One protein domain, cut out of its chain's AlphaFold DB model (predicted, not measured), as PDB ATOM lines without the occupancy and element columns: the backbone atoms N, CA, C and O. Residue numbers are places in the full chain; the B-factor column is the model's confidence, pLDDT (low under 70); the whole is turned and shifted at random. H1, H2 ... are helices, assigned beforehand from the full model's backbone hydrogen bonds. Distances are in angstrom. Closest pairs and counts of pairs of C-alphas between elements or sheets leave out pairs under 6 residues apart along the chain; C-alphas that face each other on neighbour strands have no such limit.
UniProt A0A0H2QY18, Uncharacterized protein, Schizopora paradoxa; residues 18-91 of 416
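Overview. This is residues 18 to 91 of the 416 residues of an uncharacterized protein of Schizopora paradoxa (UniProt A0A0H2QY18). Four helices make a loose, elongated assembly: H2 and H3 cross near their middles, and the short H1 stands between the last part of H3 and H4, which lies at one end of the long axis. A loop of residues 43 to 56 makes the opposite end. The 74 printed residues, with four named helices in the order H1, H2, H3, H4 and no named strand, are all helix in class. The whole is loose, with a radius of gyration of the C-alphas of 14.6 A, and spans 42 by 24 by 19 A.

Arrangement. H3, residues 57 to 72, touches H2, residues 31 to 42, at a steep tilt of 46 degrees, opposite ways; their closest C-alphas, Ile 36 and Arg 63, are 6.5 A apart. H1, residues 18 to 26, is about perpendicular to H3, at 85 degrees, and touches its residues 67 to 71 alone, closest at the C-alphas of Ala 18 and Glu 68, 5.7 A. H1 also touches H4, residues 76 to 89, about perpendicular at 80 degrees, with the C-alphas of Tyr 21 and Val 82 closest at 5.7 A. H1 and H2 only just touch, only at the corner by their link, with 3 pairs of C-alphas within 8 A, the closest those of Tyr 26 and Leu 32 at 5.9 A. H3 and H4 are close but not clearly touching, with the C-alphas of Tyr 71 and Ile 79 closest at 7.9 A; H2 and H4 are apart. Every O i to N i+4 pair is within hydrogen-bond range in H1, H2, H3 and H4.

Along the chain. H3 is 22.8 A long, from C-alpha 57 at (141.709, 142.771, 186.114). H4 is 20.2 A and ends at C-alpha 89 at (161.007, 125.417, 176.369). H2 is 16.6 A and H1 11.0 A.

Size, cuts and confidence. The two C-alphas farthest apart, of Ser 46 and Lys 91, are 43.9 A apart. The printed part has no cut. The link from H2 to H3 is long; the other two are tight. Mean pLDDT of the printed part is 72.5, with 28 residues under 70, among them 25 to 33 and 50 to 57.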
ATOM      1  N   ALA A  18     148.344 130.456 173.041       69.50
ATOM      2  CA  ALA A  18     148.293 131.921 173.041       69.50
ATOM      3  C   ALA A  18     149.430 132.574 173.859       69.50
ATOM      4  O   ALA A  18     149.945 133.618 173.465       69.50
ATOM      5  N   GLN A  19     149.877 131.931 174.947       65.81
ATOM      6  CA  GLN A  19     151.010 132.388 175.768       65.81
ATOM      7  C   GLN A  19     152.354 132.222 175.046       65.81
ATOM      8  O   GLN A  19     153.260 133.038 175.176       65.81
ATOM      9  N   ALA A  20     152.516 131.142 174.281       70.62
ATOM     10  CA  ALA A  20     153.718 130.943 173.484       70.62
ATOM     11  C   ALA A  20     153.739 131.865 172.253       70.62
ATOM     12  O   ALA A  20     154.796 132.386 171.905       70.62
ATOM     13  N   TYR A  21     152.575 132.126 171.651       74.00
ATOM     14  CA  TYR A  21     152.403 133.121 170.595       74.00
ATOM     15  C   TYR A  21     152.720 134.546 171.077       74.00
ATOM     16  O   TYR A  21     153.471 135.257 170.403       74.00
ATOM     17  N   SER A  22     152.247 134.946 172.266       71.31
ATOM     18  CA  SER A  22     152.612 136.241 172.853       71.31
ATOM     19  C   SER A  22     154.127 136.335 173.070       71.31
ATOM     20  O   SER A  22     154.764 137.194 172.466       71.31
ATOM     21  N   VAL A  23     154.753 135.409 173.801       69.12
ATOM     22  CA  VAL A  23     156.210 135.446 174.056       69.12
ATOM     23  C   VAL A  23     157.037 135.482 172.759       69.12
ATOM     24  O   VAL A  23     158.057 136.175 172.690       69.12
ATOM     25  N   LEU A  24     156.612 134.768 171.710       73.12
ATOM     26  CA  LEU A  24     157.372 134.671 170.463       73.12
ATOM     27  C   LEU A  24     157.217 135.899 169.546       73.12
ATOM     28  O   LEU A  24     158.210 136.317 168.943       73.12
ATOM     29  N   HIS A  25     156.025 136.502 169.455       68.25
ATOM     30  CA  HIS A  25     155.755 137.617 168.532       68.25
ATOM     31  C   HIS A  25     155.701 138.998 169.203       68.25
ATOM     32  O   HIS A  25     156.122 139.977 168.588       68.25
ATOM     33  N   TYR A  26     155.275 139.102 170.464       59.19
ATOM     34  CA  TYR A  26     155.154 140.373 171.199       59.19
ATOM     35  C   TYR A  26     156.531 141.027 171.432       59.19
ATOM     36  O   TYR A  26     156.680 142.236 171.262       59.19
ATOM     37  N   ARG A  27     157.570 140.214 171.697       49.84
ATOM     38  CA  ARG A  27     158.980 140.656 171.752       49.84
ATOM     39  C   ARG A  27     159.594 140.966 170.381       49.84
ATOM     40  O   ARG A  27     160.435 141.856 170.281       49.84
ATOM     41  N   LYS A  28     159.215 140.234 169.323       48.84
ATOM     42  CA  LYS A  28     159.777 140.414 167.965       48.84
ATOM     43  C   LYS A  28     159.133 141.575 167.193       48.84
ATOM     44  O   LYS A  28     159.764 142.108 166.282       48.84
ATOM     45  N   GLY A  29     157.909 141.983 167.536       47.97
ATOM     46  CA  GLY A  29     157.192 143.057 166.852       47.97
ATOM     47  C   GLY A  29     156.285 143.853 167.786       47.97
ATOM     48  O   GLY A  29     155.212 143.388 168.161       47.97
ATOM     49  N   LYS A  30     156.654 145.118 168.051       53.44
ATOM     50  CA  LYS A  30     155.889 146.070 168.891       53.44
ATOM     51  C   LYS A  30     154.413 146.257 168.467       53.44
ATOM     52  O   LYS A  30     153.619 146.769 169.246       53.44
ATOM     53  N   GLN A  31     154.039 145.828 167.258       61.72
ATOM     54  CA  GLN A  31     152.708 145.995 166.666       61.72
ATOM     55  C   GLN A  31     151.577 145.339 167.475       61.72
ATOM     56  O   GLN A  31     150.568 146.000 167.700       61.72
ATOM     57  N   LEU A  32     151.735 144.097 167.962       67.62
ATOM     58  CA  LEU A  32     150.680 143.412 168.734       67.62
ATOM     59  C   LEU A  32     150.335 144.176 170.023       67.62
ATOM     60  O   LEU A  32     149.161 144.405 170.313       67.62
ATOM     61  N   LYS A  33     151.361 144.649 170.745       66.81
ATOM     62  CA  LYS A  33     151.197 145.526 171.911       66.81
ATOM     63  C   LYS A  33     150.463 146.813 171.539       66.81
ATOM     64  O   LYS A  33     149.448 147.128 172.150       66.81
ATOM     65  N   THR A  34     150.932 147.523 170.510       71.75
ATOM     66  CA  THR A  34     150.336 148.795 170.073       71.75
ATOM     67  C   THR A  34     148.868 148.659 169.660       71.75
ATOM     68  O   THR A  34     148.082 149.550 169.966       71.75
ATOM     69  N   ILE A  35     148.481 147.559 169.004       76.81
ATOM     70  CA  ILE A  35     147.085 147.298 168.614       76.81
ATOM     71  C   ILE A  35     146.204 147.141 169.861       76.81
ATOM     72  O   ILE A  35     145.214 147.856 170.000       76.81
ATOM     73  N   ILE A  36     146.590 146.266 170.795       73.50
ATOM     74  CA  ILE A  36     145.794 145.977 172.000       73.50
ATOM     75  C   ILE A  36     145.745 147.188 172.945       73.50
ATOM     76  O   ILE A  36     144.690 147.493 173.499       73.50
ATOM     77  N   ASP A  37     146.848 147.924 173.100       75.38
ATOM     78  CA  ASP A  37     146.875 149.142 173.918       75.38
ATOM     79  C   ASP A  37     146.006 150.261 173.317       75.38
ATOM     80  O   ASP A  37     145.340 150.981 174.064       75.38
ATOM     81  N   ALA A  38     145.941 150.385 171.985       80.06
ATOM     82  CA  ALA A  38     145.049 151.331 171.312       80.06
ATOM     83  C   ALA A  38     143.566 150.934 171.442       80.06
ATOM     84  O   ALA A  38     142.724 151.787 171.733       80.06
ATOM     85  N   GLU A  39     143.242 149.646 171.285       82.44
ATOM     86  CA  GLU A  39     141.891 149.110 171.502       82.44
ATOM     87  C   GLU A  39     141.439 149.306 172.965       82.44
ATOM     88  O   GLU A  39     140.325 149.779 173.215       82.44
ATOM     89  N   TRP A  40     142.322 149.064 173.943       82.06
ATOM     90  CA  TRP A  40     142.044 149.336 175.357       82.06
ATOM     91  C   TRP A  40     141.889 150.832 175.647       82.06
ATOM     92  O   TRP A  40     140.970 151.235 176.365       82.06
ATOM     93  N   ALA A  41     142.743 151.689 175.078       81.88
ATOM     94  CA  ALA A  41     142.630 153.137 175.234       81.88
ATOM     95  C   ALA A  41     141.254 153.647 174.771       81.88
ATOM     96  O   ALA A  41     140.643 154.448 175.480       81.88
ATOM     97  N   ALA A  42     140.718 153.101 173.675       84.00
ATOM     98  CA  ALA A  42     139.408 153.453 173.124       84.00
ATOM     99  C   ALA A  42     138.192 152.983 173.956       84.00
ATOM    100  O   ALA A  42     137.095 153.512 173.766       84.00
ATOM    101  N   LYS A  43     138.344 152.028 174.888       83.62
ATOM    102  CA  LYS A  43     137.219 151.533 175.706       83.62
ATOM    103  C   LYS A  43     136.664 152.570 176.702       83.62
ATOM    104  O   LYS A  43     137.434 153.370 177.250       83.62
ATOM    105  N   PRO A  44     135.348 152.548 176.998       83.62
ATOM    106  CA  PRO A  44     134.731 153.463 177.957       83.62
ATOM    107  C   PRO A  44     135.242 153.216 179.384       83.62
ATOM    108  O   PRO A  44     135.527 152.087 179.773       83.62
ATOM    109  N   ALA A  45     135.332 154.277 180.191       73.81
ATOM    110  CA  ALA A  45     135.889 154.209 181.547       73.81
ATOM    111  C   ALA A  45     135.129 153.254 182.491       73.81
ATOM    112  O   ALA A  45     135.733 152.688 183.394       73.81
ATOM    113  N   SER A  46     133.836 153.021 182.244       73.38
ATOM    114  CA  SER A  46     133.006 152.051 182.972       73.38
ATOM    115  C   SER A  46     133.410 150.587 182.762       73.38
ATOM    116  O   SER A  46     133.014 149.744 183.550       73.38
ATOM    117  N   GLU A  47     134.176 150.271 181.714       70.88
ATOM    118  CA  GLU A  47     134.748 148.931 181.492       70.88
ATOM    119  C   GLU A  47     136.185 148.807 182.026       70.88
ATOM    120  O   GLU A  47     136.773 147.730 181.973       70.88
ATOM    121  N   LYS A  48     136.774 149.907 182.514       69.81
ATOM    122  CA  LYS A  48     138.174 149.978 182.969       69.81
ATOM    123  C   LYS A  48     138.329 149.840 184.484       69.81
ATOM    124  O   LYS A  48     139.456 149.855 184.969       69.81
ATOM    125  N   VAL A  49     137.218 149.744 185.212       70.88
ATOM    126  CA  VAL A  49     137.162 149.664 186.674       70.88
ATOM    127  C   VAL A  49     136.051 148.685 187.067       70.88
ATOM    128  O   VAL A  49     134.946 148.799 186.541       70.88
ATOM    129  N   THR A  50     136.320 147.735 187.963       68.25
ATOM    130  CA  THR A  50     135.286 146.856 188.545       68.25
ATOM    131  C   THR A  50     134.460 147.585 189.609       68.25
ATOM    132  O   THR A  50     134.819 148.676 190.056       68.25
ATOM    133  N   GLU A  51     133.359 146.976 190.061       65.75
ATOM    134  CA  GLU A  51     132.532 147.524 191.152       65.75
ATOM    135  C   GLU A  51     133.315 147.672 192.475       65.75
ATOM    136  O   GLU A  51     133.054 148.599 193.241       65.75
ATOM    137  N   ASP A  52     134.336 146.833 192.693       57.41
ATOM    138  CA  ASP A  52     135.262 146.892 193.835       57.41
ATOM    139  C   ASP A  52     136.408 147.912 193.666       57.41
ATOM    140  O   ASP A  52     137.230 148.089 194.567       57.41
ATOM    141  N   GLY A  53     136.482 148.602 192.522       62.62
ATOM    142  CA  GLY A  53     137.513 149.603 192.235       62.62
ATOM    143  C   GLY A  53     138.814 149.055 191.635       62.62
ATOM    144  O   GLY A  53     139.770 149.822 191.497       62.62
ATOM    145  N   ASP A  54     138.878 147.773 191.258       61.53
ATOM    146  CA  ASP A  54     140.049 147.226 190.563       61.53
ATOM    147  C   ASP A  54     140.112 147.717 189.110       61.53
ATOM    148  O   ASP A  54     139.135 147.669 188.365       61.53
ATOM    149  N   THR A  55     141.296 148.167 188.704       63.56
ATOM    150  CA  THR A  55     141.599 148.681 187.362       63.56
ATOM    151  C   THR A  55     142.502 147.749 186.549       63.56
ATOM    152  O   THR A  55     142.667 147.953 185.343       63.56
ATOM    153  N   ARG A  56     143.092 146.723 187.183       56.62
ATOM    154  CA  ARG A  56     144.070 145.815 186.569       56.62
ATOM    155  C   ARG A  56     143.384 144.600 185.924       56.62
ATOM    156  O   ARG A  56     143.641 144.323 184.750       56.62
ATOM    157  N   GLY A  57     142.445 143.944 186.611       63.25
ATOM    158  CA  GLY A  57     141.709 142.771 186.114       63.25
ATOM    159  C   GLY A  57     140.960 142.980 184.784       63.25
ATOM    160  O   GLY A  57     141.142 142.182 183.860       63.25
ATOM    161  N   PRO A  58     140.178 144.067 184.600       72.00
ATOM    162  CA  PRO A  58     139.453 144.307 183.348       72.00
ATOM    163  C   PRO A  58     140.357 144.457 182.113       72.00
ATOM    164  O   PRO A  58     139.991 144.007 181.021       72.00
ATOM    165  N   ARG A  59     141.555 145.044 182.276       71.75
ATOM    166  CA  ARG A  59     142.543 145.180 181.191       71.75
ATOM    167  C   ARG A  59     143.107 143.823 180.784       71.75
ATOM    168  O   ARG A  59     143.228 143.550 179.589       71.75
ATOM    169  N   LEU A  60     143.425 142.982 181.769       61.97
ATOM    170  CA  LEU A  60     143.964 141.642 181.549       61.97
ATOM    171  C   LEU A  60     142.972 140.771 180.764       61.97
ATOM    172  O   LEU A  60     143.319 140.231 179.718       61.97
ATOM    173  N   ASN A  61     141.701 140.752 181.180       66.69
ATOM    174  CA  ASN A  61     140.645 140.007 180.485       66.69
ATOM    175  C   ASN A  61     140.463 140.451 179.023       66.69
ATOM    176  O   ASN A  61     140.239 139.617 178.141       66.69
ATOM    177  N   HIS A  62     140.582 141.753 178.738       75.06
ATOM    178  CA  HIS A  62     140.517 142.252 177.364       75.06
ATOM    179  C   HIS A  62     141.717 141.801 176.521       75.06
ATOM    180  O   HIS A  62     141.511 141.327 175.402       75.06
ATOM    181  N   ARG A  63     142.945 141.900 177.055       68.56
ATOM    182  CA  ARG A  63     144.170 141.444 176.376       68.56
ATOM    183  C   ARG A  63     144.116 139.955 176.065       68.56
ATOM    184  O   ARG A  63     144.360 139.595 174.920       68.56
ATOM    185  N   ASN A  64     143.791 139.111 177.044       68.50
ATOM    186  CA  ASN A  64     143.857 137.655 176.891       68.50
ATOM    187  C   ASN A  64     142.893 137.187 175.795       68.50
ATOM    188  O   ASN A  64     143.307 136.528 174.841       68.50
ATOM    189  N   LYS A  65     141.638 137.658 175.850       77.25
ATOM    190  CA  LYS A  65     140.646 137.414 174.797       77.25
ATOM    191  C   LYS A  65     141.134 137.892 173.427       77.25
ATOM    192  O   LYS A  65     140.971 137.191 172.433       77.25
ATOM    193  N   ARG A  66     141.750 139.077 173.358       78.81
ATOM    194  CA  ARG A  66     142.222 139.642 172.091       78.81
ATOM    195  C   ARG A  66     143.437 138.906 171.521       78.81
ATOM    196  O   ARG A  66     143.527 138.737 170.311       78.81
ATOM    197  N   MET A  67     144.337 138.427 172.378       75.25
ATOM    198  CA  MET A  67     145.460 137.571 171.992       75.25
ATOM    199  C   MET A  67     144.986 136.215 171.460       75.25
ATOM    200  O   MET A  67     145.544 135.732 170.478       75.25
ATOM    201  N   GLU A  68     143.947 135.626 172.057       77.00
ATOM    202  CA  GLU A  68     143.327 134.389 171.568       77.00
ATOM    203  C   GLU A  68     142.619 134.597 170.218       77.00
ATOM    204  O   GLU A  68     142.804 133.789 169.310       77.00
ATOM    205  N   GLU A  69     141.895 135.708 170.033       81.31
ATOM    206  CA  GLU A  69     141.308 136.094 168.737       81.31
ATOM    207  C   GLU A  69     142.368 136.293 167.642       81.31
ATOM    208  O   GLU A  69     142.177 135.846 166.512       81.31
ATOM    209  N   LEU A  70     143.483 136.962 167.963       81.31
ATOM    210  CA  LEU A  70     144.573 137.203 167.015       81.31
ATOM    211  C   LEU A  70     145.305 135.901 166.668       81.31
ATOM    212  O   LEU A  70     145.532 135.641 165.492       81.31
ATOM    213  N   TYR A  71     145.603 135.052 167.657       81.31
ATOM    214  CA  TYR A  71     146.213 133.740 167.430       81.31
ATOM    215  C   TYR A  71     145.317 132.811 166.594       81.31
ATOM    216  O   TYR A  71     145.801 132.117 165.707       81.31
ATOM    217  N   ALA A  72     144.002 132.823 166.826       83.44
ATOM    218  CA  ALA A  72     143.049 132.037 166.041       83.44
ATOM    219  C   ALA A  72     142.872 132.538 164.593       83.44
ATOM    220  O   ALA A  72     142.341 131.807 163.756       83.44
ATOM    221  N   ALA A  73     143.295 133.771 164.295       83.94
ATOM    222  CA  ALA A  73     143.271 134.364 162.959       83.94
ATOM    223  C   ALA A  73     144.607 134.225 162.197       83.94
ATOM    224  O   ALA A  73     144.688 134.653 161.043       83.94
ATOM    225  N   GLU A  74     145.643 133.654 162.822       84.56
ATOM    226  CA  GLU A  74     146.973 133.510 162.228       84.56
ATOM    227  C   GLU A  74     147.093 132.374 161.204       84.56
ATOM    228  O   GLU A  74     146.289 131.443 161.128       84.56
ATOM    229  N   SER A  75     148.149 132.461 160.395       85.62
ATOM    230  CA  SER A  75     148.524 131.403 159.450       85.62
ATOM    231  C   SER A  75     149.011 130.117 160.141       85.62
ATOM    232  O   SER A  75     149.601 130.153 161.222       85.62
ATOM    233  N   GLN A  76     148.833 128.965 159.480       84.62
ATOM    234  CA  GLN A  76     149.302 127.670 159.999       84.62
ATOM    235  C   GLN A  76     150.820 127.649 160.248       84.62
ATOM    236  O   GLN A  76     151.260 127.088 161.246       84.62
ATOM    237  N   ASP A  77     151.612 128.316 159.401       81.50
ATOM    238  CA  ASP A  77     153.072 128.404 159.556       81.50
ATOM    239  C   ASP A  77     153.478 129.041 160.904       81.50
ATOM    240  O   ASP A  77     154.468 128.641 161.519       81.50
ATOM    241  N   VAL A  78     152.692 130.010 161.392       81.50
ATOM    242  CA  VAL A  78     152.896 130.685 162.687       81.50
ATOM    243  C   VAL A  78     152.484 129.784 163.854       81.50
ATOM    244  O   VAL A  78     153.195 129.709 164.856       81.50
ATOM    245  N   ILE A  79     151.376 129.052 163.715       83.94
ATOM    246  CA  ILE A  79     150.928 128.045 164.692       83.94
ATOM    247  C   ILE A  79     152.004 126.958 164.871       83.94
ATOM    248  O   ILE A  79     152.348 126.600 166.001       83.94
ATOM    249  N   ASP A  80     152.605 126.504 163.771       85.06
ATOM    250  CA  ASP A  80     153.672 125.501 163.779       85.06
ATOM    251  C   ASP A  80     154.983 126.044 164.407       85.06
ATOM    252  O   ASP A  80     155.650 125.316 165.153       85.06
ATOM    253  N   GLU A  81     155.347 127.325 164.196       82.69
ATOM    254  CA  GLU A  81     156.485 127.977 164.891       82.69
ATOM    255  C   GLU A  81     156.241 128.057 166.411       82.69
ATOM    256  O   GLU A  81     157.133 127.751 167.215       82.69
ATOM    257  N   VAL A  82     155.019 128.411 166.821       82.00
ATOM    258  CA  VAL A  82     154.605 128.481 168.229       82.00
ATOM    259  C   VAL A  82     154.677 127.106 168.898       82.00
ATOM    260  O   VAL A  82     155.256 126.979 169.983       82.00
ATOM    261  N   ASP A  83     154.186 126.047 168.253       82.19
ATOM    262  CA  ASP A  83     154.280 124.684 168.786       82.19
ATOM    263  C   ASP A  83     155.724 124.157 168.828       82.19
ATOM    264  O   ASP A  83     156.108 123.477 169.790       82.19
ATOM    265  N   ALA A  84     156.578 124.523 167.868       84.31
ATOM    266  CA  ALA A  84     158.007 124.228 167.940       84.31
ATOM    267  C   ALA A  84     158.669 124.896 169.165       84.31
ATOM    268  O   ALA A  84     159.426 124.247 169.897       84.31
ATOM    269  N   PHE A  85     158.334 126.161 169.450       78.75
ATOM    270  CA  PHE A  85     158.837 126.896 170.615       78.75
ATOM    271  C   PHE A  85     158.370 126.289 171.949       78.75
ATOM    272  O   PHE A  85     159.189 126.065 172.849       78.75
ATOM    273  N   ARG A  86     157.081 125.929 172.061       79.38
ATOM    274  CA  ARG A  86     156.507 125.249 173.244       79.38
ATOM    275  C   ARG A  86     157.259 123.961 173.576       79.38
ATOM    276  O   ARG A  86     157.608 123.724 174.732       79.38
ATOM    277  N   ASN A  87     157.562 123.154 172.560       79.19
ATOM    278  CA  ASN A  87     158.280 121.885 172.711       79.19
ATOM    279  C   ASN A  87     159.795 122.043 172.970       79.19
ATOM    280  O   ASN A  87     160.443 121.094 173.425       79.19
ATOM    281  N   ALA A  88     160.374 123.219 172.705       74.44
ATOM    282  CA  ALA A  88     161.759 123.536 173.054       74.44
ATOM    283  C   ALA A  88     161.898 123.990 174.521       74.44
ATOM    284  O   ALA A  88     162.791 123.519 175.227       74.44
ATOM    285  N   LYS A  89     160.987 124.852 175.001       63.88
ATOM    286  CA  LYS A  89     161.007 125.417 176.369       63.88
ATOM    287  C   LYS A  89     160.797 124.396 177.494       63.88
ATOM    288  O   LYS A  89     161.254 124.622 178.615       63.88
ATOM    289  N   ASP A  90     160.169 123.267 177.178       59.66
ATOM    290  CA  ASP A  90     159.971 122.106 178.059       59.66
ATOM    291  C   ASP A  90     161.304 121.456 178.515       59.66
ATOM    292  O   ASP A  90     161.369 120.772 179.531       59.66
ATOM    293  N   LYS A  91     162.406 121.699 177.785       56.94
ATOM    294  CA  LYS A  91     163.713 121.045 178.005       56.94
ATOM    295  C   LYS A  91     164.708 121.857 178.849       56.94
ATOM    296  O   LYS A  91     165.811 121.378 179.107       56.94
TER     297      LYS A  91